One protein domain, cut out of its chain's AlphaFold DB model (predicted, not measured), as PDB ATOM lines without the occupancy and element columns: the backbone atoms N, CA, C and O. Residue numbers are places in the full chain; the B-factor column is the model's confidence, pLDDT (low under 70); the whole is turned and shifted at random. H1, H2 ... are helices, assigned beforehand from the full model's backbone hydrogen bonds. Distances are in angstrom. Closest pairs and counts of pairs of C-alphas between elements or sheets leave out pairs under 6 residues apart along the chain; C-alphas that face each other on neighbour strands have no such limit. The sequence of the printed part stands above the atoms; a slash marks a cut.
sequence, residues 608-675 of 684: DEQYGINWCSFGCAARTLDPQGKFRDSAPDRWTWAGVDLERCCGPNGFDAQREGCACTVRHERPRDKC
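AT A GLANCE: This is residues 608 to 675 of the 684 residues of the protein "L-gulonolactone oxidase" of Raphidocelis subcapitata (UniProt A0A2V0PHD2). With little regular structure, this is one helix, H2, amid long loops: short H1 makes a corner at its first end, short H3 packs on its side, and residues 670 to 675 stick out as a tail. The printed part has 68 residues, three named helices in the order H1, H2, H3 and no named strand; the class is all helix, with only 21 residues in named elements. It is compact, radius of gyration of the C-alphas 12.3 A, spanning 35 by 28 by 16 A.

IN THESE COORDINATES: H1 is residues 608 to 611, from C-alpha 608 at (278.122, 360.714, 592.756). H2, residues 613 to 625, is 18.3 A long, ending at (279.678, 343.592, 582.840). H3 is residues 646 to 649, ending at (274.219, 347.469, 597.770).

HOW THE PARTS SIT: H1 and H2 only just touch, with 3 pairs of C-alphas within 8 A, and only at the corner; residues 614 to 616 alone of H2 take part, and the closest C-alphas, of Asp 608 and Trp 615, are 5.3 A apart. H2 and H3 touch, the closest C-alphas, of Cys 620 and Leu 646, being 6.3 A apart. H1 and H3 are apart. In H2 every O i to N i+4 pair is within hydrogen-bond range; H1 and H3 are too short for such a pair.

THE WHOLE: The C-alphas farthest apart, of Pro 652 and Lys 674, are 37.1 A apart. The link from H2 to H3 is long, 20 residues. The printed part has no cut, and no printed residue is under 70 in pLDDT.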
ATOM      1  N   ASP A 608     279.194 360.822 591.764       90.94
ATOM      2  CA  ASP A 608     278.122 360.714 592.756       90.94
ATOM      3  C   ASP A 608     277.457 362.061 593.064       90.94
ATOM      4  O   ASP A 608     276.233 362.120 593.111       90.94
ATOM      5  N   GLU A 609     278.209 363.162 593.175       87.88
ATOM      6  CA  GLU A 609     277.599 364.493 593.340       87.88
ATOM      7  C   GLU A 609     276.811 364.924 592.087       87.88
ATOM      8  O   GLU A 609     275.754 365.546 592.192       87.88
ATOM      9  N   GLN A 610     277.311 364.603 590.888       82.62
ATOM     10  CA  GLN A 610     276.708 365.061 589.628       82.62
ATOM     11  C   GLN A 610     275.537 364.198 589.144       82.62
ATOM     12  O   GLN A 610     274.579 364.719 588.568       82.62
ATOM     13  N   TYR A 611     275.619 362.881 589.339       87.00
ATOM     14  CA  TYR A 611     274.635 361.913 588.844       87.00
ATOM     15  C   TYR A 611     273.857 361.213 589.962       87.00
ATOM     16  O   TYR A 611     272.918 360.463 589.669       87.00
ATOM     17  N   GLY A 612     274.208 361.448 591.228       89.94
ATOM     18  CA  GLY A 612     273.562 360.829 592.379       89.94
ATOM     19  C   GLY A 612     273.604 359.307 592.301       89.94
ATOM     20  O   GLY A 612     274.581 358.695 591.865       89.94
ATOM     21  N   ILE A 613     272.473 358.685 592.635       92.62
ATOM     22  CA  ILE A 613     272.287 357.230 592.597       92.62
ATOM     23  C   ILE A 613     272.560 356.603 591.220       92.62
ATOM     24  O   ILE A 613     272.924 355.427 591.147       92.62
ATOM     25  N   ASN A 614     272.427 357.363 590.124       91.88
ATOM     26  CA  ASN A 614     272.724 356.841 588.790       91.88
ATOM     27  C   ASN A 614     274.223 356.530 588.634       91.88
ATOM     28  O   ASN A 614     274.554 355.575 587.935       91.88
ATOM     29  N   TRP A 615     275.122 357.247 589.326       93.81
ATOM     30  CA  TRP A 615     276.558 356.939 589.316       93.81
ATOM     31  C   TRP A 615     276.856 355.582 589.951       93.81
ATOM     32  O   TRP A 615     277.542 354.753 589.357       93.81
ATOM     33  N   CYS A 616     276.312 355.320 591.143       96.56
ATOM     34  CA  CYS A 616     276.506 354.032 591.810       96.56
ATOM     35  C   CYS A 616     275.751 352.898 591.113       96.56
ATOM     36  O   CYS A 616     276.248 351.777 591.062       96.56
ATOM     37  N   SER A 617     274.601 353.186 590.495       97.06
ATOM     38  CA  SER A 617     273.907 352.221 589.633       97.06
ATOM     39  C   SER A 617     274.751 351.862 588.411       97.06
ATOM     40  O   SER A 617     274.858 350.690 588.068       97.06
ATOM     41  N   PHE A 618     275.433 352.829 587.791       96.00
ATOM     42  CA  PHE A 618     276.413 352.536 586.744       96.00
ATOM     43  C   PHE A 618     277.590 351.705 587.283       96.00
ATOM     44  O   PHE A 618     278.043 350.785 586.610       96.00
ATOM     45  N   GLY A 619     278.025 351.949 588.525       96.25
ATOM     46  CA  GLY A 619     278.999 351.107 589.230       96.25
ATOM     47  C   GLY A 619     278.547 349.656 589.395       96.25
ATOM     48  O   GLY A 619     279.330 348.738 589.157       96.25
ATOM     49  N   CYS A 620     277.269 349.426 589.710       97.31
ATOM     50  CA  CYS A 620     276.686 348.085 589.722       97.31
ATOM     51  C   CYS A 620     276.741 347.423 588.338       97.31
ATOM     52  O   CYS A 620     277.126 346.261 588.232       97.31
ATOM     53  N   ALA A 621     276.419 348.161 587.271       96.94
ATOM     54  CA  ALA A 621     276.515 347.642 585.906       96.94
ATOM     55  C   ALA A 621     277.969 347.329 585.517       96.94
ATOM     56  O   ALA A 621     278.228 346.278 584.936       96.94
ATOM     57  N   ALA A 622     278.921 348.191 585.887       95.25
ATOM     58  CA  ALA A 622     280.348 347.965 585.672       95.25
ATOM     59  C   ALA A 622     280.848 346.723 586.421       95.25
ATOM     60  O   ALA A 622     281.559 345.917 585.834       95.25
ATOM     61  N   ARG A 623     280.423 346.509 587.673       93.75
ATOM     62  CA  ARG A 623     280.741 345.288 588.434       93.75
ATOM     63  C   ARG A 623     280.214 344.027 587.741       93.75
ATOM     64  O   ARG A 623     280.882 343.000 587.777       93.75
ATOM     65  N   THR A 624     279.038 344.102 587.123       94.06
ATOM     66  CA  THR A 624     278.422 342.965 586.424       94.06
ATOM     67  C   THR A 624     279.062 342.692 585.061       94.06
ATOM     68  O   THR A 624     279.353 341.543 584.745       94.06
ATOM     69  N   LEU A 625     279.262 343.728 584.243       94.75
ATOM     70  CA  LEU A 625     279.678 343.592 582.840       94.75
ATOM     71  C   LEU A 625     281.196 343.635 582.641       94.75
ATOM     72  O   LEU A 625     281.700 343.086 581.660       94.75
ATOM     73  N   ASP A 626     281.919 344.287 583.548       93.94
ATOM     74  CA  ASP A 626     283.369 344.441 583.487       93.94
ATOM     75  C   ASP A 626     284.027 344.461 584.885       93.94
ATOM     76  O   ASP A 626     284.641 345.460 585.288       93.94
ATOM     77  N   PRO A 627     283.934 343.350 585.643       90.25
ATOM     78  CA  PRO A 627     284.475 343.261 587.002       90.25
ATOM     79  C   PRO A 627     285.995 343.468 587.076       90.25
ATOM     80  O   PRO A 627     286.515 343.822 588.131       90.25
ATOM     81  N   GLN A 628     286.713 343.249 585.972       88.38
ATOM     82  CA  GLN A 628     288.170 343.386 585.898       88.38
ATOM     83  C   GLN A 628     288.620 344.776 585.422       88.38
ATOM     84  O   GLN A 628     289.814 345.071 585.436       88.38
ATOM     85  N   GLY A 629     287.692 345.647 585.007       89.31
ATOM     86  CA  GLY A 629     288.030 346.969 584.482       89.31
ATOM     87  C   GLY A 629     288.742 346.931 583.126       89.31
ATOM     88  O   GLY A 629     289.548 347.820 582.844       89.31
ATOM     89  N   LYS A 630     288.450 345.924 582.299       91.44
ATOM     90  CA  LYS A 630     288.999 345.733 580.954       91.44
ATOM     91  C   LYS A 630     288.697 346.908 580.026       91.44
ATOM     92  O   LYS A 630     289.540 347.266 579.213       91.44
ATOM     93  N   PHE A 631     287.538 347.544 580.151       93.06
ATOM     94  CA  PHE A 631     287.123 348.638 579.267       93.06
ATOM     95  C   PHE A 631     287.391 350.031 579.849       93.06
ATOM     96  O   PHE A 631     286.729 351.002 579.485       93.06
ATOM     97  N   ARG A 632     288.324 350.156 580.802       87.69
ATOM     98  CA  ARG A 632     288.739 351.476 581.295       87.69
ATOM     99  C   ARG A 632     289.440 352.252 580.179       87.69
ATOM    100  O   ARG A 632     290.294 351.723 579.466       87.69
ATOM    101  N   ASP A 633     289.068 353.519 580.068       83.12
ATOM    102  CA  ASP A 633     289.730 354.485 579.202       83.12
ATOM    103  C   ASP A 633     291.108 354.893 579.741       83.12
ATOM    104  O   ASP A 633     291.509 354.531 580.849       83.12
ATOM    105  N   SER A 634     291.834 355.705 578.972       77.75
ATOM    106  CA  SER A 634     293.114 356.282 579.389       77.75
ATOM    107  C   SER A 634     293.036 357.258 580.581       77.75
ATOM    108  O   SER A 634     294.062 357.827 580.945       77.75
ATOM    109  N   ALA A 635     291.866 357.449 581.209       78.75
ATOM    110  CA  ALA A 635     291.675 358.178 582.466       78.75
ATOM    111  C   ALA A 635     291.054 357.255 583.544       78.75
ATOM    112  O   ALA A 635     289.937 357.469 584.024       78.75
ATOM    113  N   PRO A 636     291.767 356.195 583.966       73.75
ATOM    114  CA  PRO A 636     291.191 355.159 584.814       73.75
ATOM    115  C   PRO A 636     290.698 355.686 586.173       73.75
ATOM    116  O   PRO A 636     289.713 355.163 586.699       73.75
ATOM    117  N   ASP A 637     291.336 356.715 586.733       78.38
ATOM    118  CA  ASP A 637     291.020 357.317 588.040       78.38
ATOM    119  C   ASP A 637     289.586 357.882 588.135       78.38
ATOM    120  O   ASP A 637     289.049 358.063 589.227       78.38
ATOM    121  N   ARG A 638     288.918 358.097 586.995       81.50
ATOM    122  CA  ARG A 638     287.531 358.598 586.924       81.50
ATOM    123  C   ARG A 638     286.493 357.548 587.245       81.50
ATOM    124  O   ARG A 638     285.433 357.858 587.782       81.50
ATOM    125  N   TRP A 639     286.799 356.294 586.960       86.50
ATOM    126  CA  TRP A 639     285.880 355.180 587.142       86.50
ATOM    127  C   TRP A 639     286.048 354.571 588.532       86.50
ATOM    128  O   TRP A 639     286.477 353.426 588.668       86.50
ATOM    129  N   THR A 640     285.753 355.367 589.561       87.12
ATOM    130  CA  THR A 640     285.879 354.970 590.966       87.12
ATOM    131  C   THR A 640     284.551 355.053 591.714       87.12
ATOM    132  O   THR A 640     283.775 356.002 591.575       87.12
ATOM    133  N   TRP A 641     284.325 354.034 592.541       93.62
ATOM    134  CA  TRP A 641     283.238 353.938 593.519       93.62
ATOM    135  C   TRP A 641     283.795 353.636 594.913       93.62
ATOM    136  O   TRP A 641     283.136 353.015 595.742       93.62
ATOM    137  N   ALA A 642     285.050 354.026 595.165       92.31
ATOM    138  CA  ALA A 642     285.711 353.786 596.440       92.31
ATOM    139  C   ALA A 642     284.856 354.310 597.605       92.31
ATOM    140  O   ALA A 642     284.389 355.441 597.564       92.31
ATOM    141  N   GLY A 643     284.681 353.504 598.652       92.69
ATOM    142  CA  GLY A 643     283.837 353.853 599.804       92.69
ATOM    143  C   GLY A 643     282.374 353.412 599.686       92.69
ATOM    144  O   GLY A 643     281.690 353.381 600.703       92.69
ATOM    145  N   VAL A 644     281.918 352.999 598.500       95.56
ATOM    146  CA  VAL A 644     280.580 352.433 598.294       95.56
ATOM    147  C   VAL A 644     280.659 350.905 598.308       95.56
ATOM    148  O   VAL A 644     281.401 350.311 597.525       95.56
ATOM    149  N   ASP A 645     279.872 350.254 599.166       95.12
ATOM    150  CA  ASP A 645     279.773 348.789 599.226       95.12
ATOM    151  C   ASP A 645     278.881 348.253 598.093       95.12
ATOM    152  O   ASP A 645     277.718 347.897 598.281       95.12
ATOM    153  N   LEU A 646     279.416 348.233 596.870       95.50
ATOM    154  CA  LEU A 646     278.698 347.719 595.700       95.50
ATOM    155  C   LEU A 646     278.392 346.215 595.797       95.50
ATOM    156  O   LEU A 646     277.489 345.733 595.122       95.50
ATOM    157  N   GLU A 647     279.118 345.451 596.613       94.12
ATOM    158  CA  GLU A 647     278.832 344.027 596.789       94.12
ATOM    159  C   GLU A 647     277.518 343.818 597.543       94.12
ATOM    160  O   GLU A 647     276.673 343.035 597.106       94.12
ATOM    161  N   ARG A 648     277.310 344.578 598.621       95.62
ATOM    162  CA  ARG A 648     276.072 344.544 599.403       95.62
ATOM    163  C   ARG A 648     274.936 345.342 598.771       95.62
ATOM    164  O   ARG A 648     273.778 344.956 598.924       95.62
ATOM    165  N   CYS A 649     275.230 346.474 598.139       97.06
ATOM    166  CA  CYS A 649     274.219 347.469 597.770       97.06
ATOM    167  C   CYS A 649     273.719 347.364 596.327       97.06
ATOM    168  O   CYS A 649     272.755 348.039 595.970       97.06
ATOM    169  N   CYS A 650     274.335 346.532 595.488       97.31
ATOM    170  CA  CYS A 650     273.825 346.279 594.146       97.31
ATOM    171  C   CYS A 650     272.732 345.205 594.153       97.31
ATOM    172  O   CYS A 650     272.851 344.161 594.794       97.31
ATOM    173  N   GLY A 651     271.671 345.457 593.393       93.25
ATOM    174  CA  GLY A 651     270.594 344.517 593.108       93.25
ATOM    175  C   GLY A 651     270.303 344.422 591.605       93.25
ATOM    176  O   GLY A 651     271.010 345.025 590.794       93.25
ATOM    177  N   PRO A 652     269.237 343.702 591.211       89.88
ATOM    178  CA  PRO A 652     268.880 343.506 589.800       89.88
ATOM    179  C   PRO A 652     268.516 344.814 589.074       89.88
ATOM    180  O   PRO A 652     268.660 344.909 587.861       89.88
ATOM    181  N   ASN A 653     268.093 345.841 589.819       92.38
ATOM    182  CA  ASN A 653     267.685 347.141 589.281       92.38
ATOM    183  C   ASN A 653     268.752 348.240 589.449       92.38
ATOM    184  O   ASN A 653     268.454 349.419 589.257       92.38
ATOM    185  N   GLY A 654     269.983 347.874 589.818       95.88
ATOM    186  CA  GLY A 654     271.067 348.813 590.106       95.88
ATOM    187  C   GLY A 654     271.310 349.010 591.599       95.88
ATOM    188  O   GLY A 654     271.183 348.067 592.378       95.88
ATOM    189  N   PHE A 655     271.726 350.215 591.990       97.44
ATOM    190  CA  PHE A 655     272.095 350.512 593.374       97.44
ATOM    191  C   PHE A 655     270.851 350.723 594.246       97.44
ATOM    192  O   PHE A 655     270.017 351.576 593.947       97.44
ATOM    193  N   ASP A 656     270.741 349.970 595.336       96.12
ATOM    194  CA  ASP A 656     269.616 350.011 596.269       96.12
ATOM    195  C   ASP A 656     269.915 350.971 597.428       96.12
ATOM    196  O   ASP A 656     270.440 350.577 598.466       96.12
ATOM    197  N   ALA A 657     269.584 352.252 597.242       93.75
ATOM    198  CA  ALA A 657     269.776 353.272 598.277       93.75
ATOM    199  C   ALA A 657     268.766 353.184 599.441       93.75
ATOM    200  O   ALA A 657     268.907 353.914 600.417       93.75
ATOM    201  N   GLN A 658     267.733 352.337 599.336       93.25
ATOM    202  CA  GLN A 658     266.762 352.117 600.417       93.25
ATOM    203  C   GLN A 658     267.245 351.052 601.404       93.25
ATOM    204  O   GLN A 658     266.770 350.981 602.538       93.25
ATOM    205  N   ARG A 659     268.205 350.222 600.988       94.88
ATOM    206  CA  ARG A 659     268.841 349.238 601.854       94.88
ATOM    207  C   ARG A 659     269.653 349.930 602.942       94.88
ATOM    208  O   ARG A 659     270.457 350.823 602.679       94.88
ATOM    209  N   GLU A 660     269.485 349.466 604.174       94.25
ATOM    210  CA  GLU A 660     270.226 349.995 605.314       94.25
ATOM    211  C   GLU A 660     271.742 349.918 605.066       94.25
ATOM    212  O   GLU A 660     272.268 348.872 604.667       94.25
ATOM    213  N   GLY A 661     272.436 351.036 605.292       91.62
ATOM    214  CA  GLY A 661     273.878 351.175 605.069       91.62
ATOM    215  C   GLY A 661     274.297 351.461 603.621       91.62
ATOM    216  O   GLY A 661     275.490 351.610 603.372       91.62
ATOM    217  N   CYS A 662     273.360 351.571 602.673       95.56
ATOM    218  CA  CYS A 662     273.664 351.808 601.262       95.56
ATOM    219  C   CYS A 662     273.482 353.278 600.866       95.56
ATOM    220  O   CYS A 662     272.432 353.690 600.383       95.56
ATOM    221  N   ALA A 663     274.542 354.071 601.028       94.94
ATOM    222  CA  ALA A 663     274.611 355.443 600.528       94.94
ATOM    223  C   ALA A 663     275.543 355.530 599.310       94.94
ATOM    224  O   ALA A 663     276.646 354.983 599.318       94.94
ATOM    225  N   CYS A 664     275.112 356.236 598.263       95.00
ATOM    226  CA  CYS A 664     275.958 356.518 597.103       95.00
ATOM    227  C   CYS A 664     276.867 357.717 597.404       95.00
ATOM    228  O   CYS A 664     276.607 358.824 596.942       95.00
ATOM    229  N   THR A 665     277.902 357.481 598.208       93.75
ATOM    230  CA  THR A 665     278.891 358.497 598.591       93.75
ATOM    231  C   THR A 665     280.284 357.972 598.285       93.75
ATOM    232  O   THR A 665     280.763 357.035 598.926       93.75
ATOM    233  N   VAL A 666     280.936 358.564 597.290       93.69
ATOM    234  CA  VAL A 666     282.262 358.146 596.844       93.69
ATOM    235  C   VAL A 666     283.327 358.887 597.646       93.69
ATOM    236  O   VAL A 666     283.284 360.094 597.863       93.69
ATOM    237  N   ARG A 667     284.347 358.156 598.084       92.69
ATOM    238  CA  ARG A 667     285.557 358.737 598.653       92.69
ATOM    239  C   ARG A 667     286.408 359.314 597.530       92.69
ATOM    240  O   ARG A 667     286.939 358.580 596.698       92.69
ATOM    241  N   HIS A 668     286.576 360.627 597.556       90.44
ATOM    242  CA  HIS A 668     287.348 361.358 596.564       90.44
ATOM    243  C   HIS A 668     288.832 361.457 596.914       90.44
ATOM    244  O   HIS A 668     289.189 361.700 598.063       90.44
ATOM    245  N   GLU A 669     289.691 361.323 595.903       88.00
ATOM    246  CA  GLU A 669     291.151 361.352 596.068       88.00
ATOM    247  C   GLU A 669     291.692 362.749 596.389       88.00
ATOM    248  O   GLU A 669     292.587 362.896 597.216       88.00
ATOM    249  N   ARG A 670     291.141 363.790 595.753       89.31
ATOM    250  CA  ARG A 670     291.484 365.190 596.042       89.31
ATOM    251  C   ARG A 670     290.309 365.892 596.697       89.31
ATOM    252  O   ARG A 670     289.189 365.662 596.253       89.31
ATOM    253  N   PRO A 671     290.517 366.787 597.673       87.81
ATOM    254  CA  PRO A 671     289.457 367.641 598.201       87.81
ATOM    255  C   PRO A 671     289.076 368.757 597.207       87.81
ATOM    256  O   PRO A 671     289.842 369.102 596.306       87.81
ATOM    257  N   ARG A 672     287.850 369.287 597.331       84.81
ATOM    258  CA  ARG A 672     287.221 370.171 596.324       84.81
ATOM    259  C   ARG A 672     287.930 371.518 596.170       84.81
ATOM    260  O   ARG A 672     288.027 372.022 595.058       84.81
ATOM    261  N   ASP A 673     288.463 372.062 597.258       87.00
ATOM    262  CA  ASP A 673     289.244 373.307 597.289       87.00
ATOM    263  C   ASP A 673     290.579 373.202 596.531       87.00
ATOM    264  O   ASP A 673     291.178 374.214 596.175       87.00
ATOM    265  N   LYS A 674     291.046 371.975 596.268       88.00
ATOM    266  CA  LYS A 674     292.254 371.697 595.483       88.00
ATOM    267  C   LYS A 674     291.963 371.395 594.020       88.00
ATOM    268  O   LYS A 674     292.908 371.109 593.287       88.00
ATOM    269  N   CYS A 675     290.706 371.431 593.589       83.88
ATOM    270  CA  CYS A 675     290.317 371.201 592.204       83.88
ATOM    271  C   CYS A 675     290.123 372.534 591.466       83.88
ATOM    272  O   CYS A 675     289.559 373.466 592.042       83.88
TER     273      CYS A 675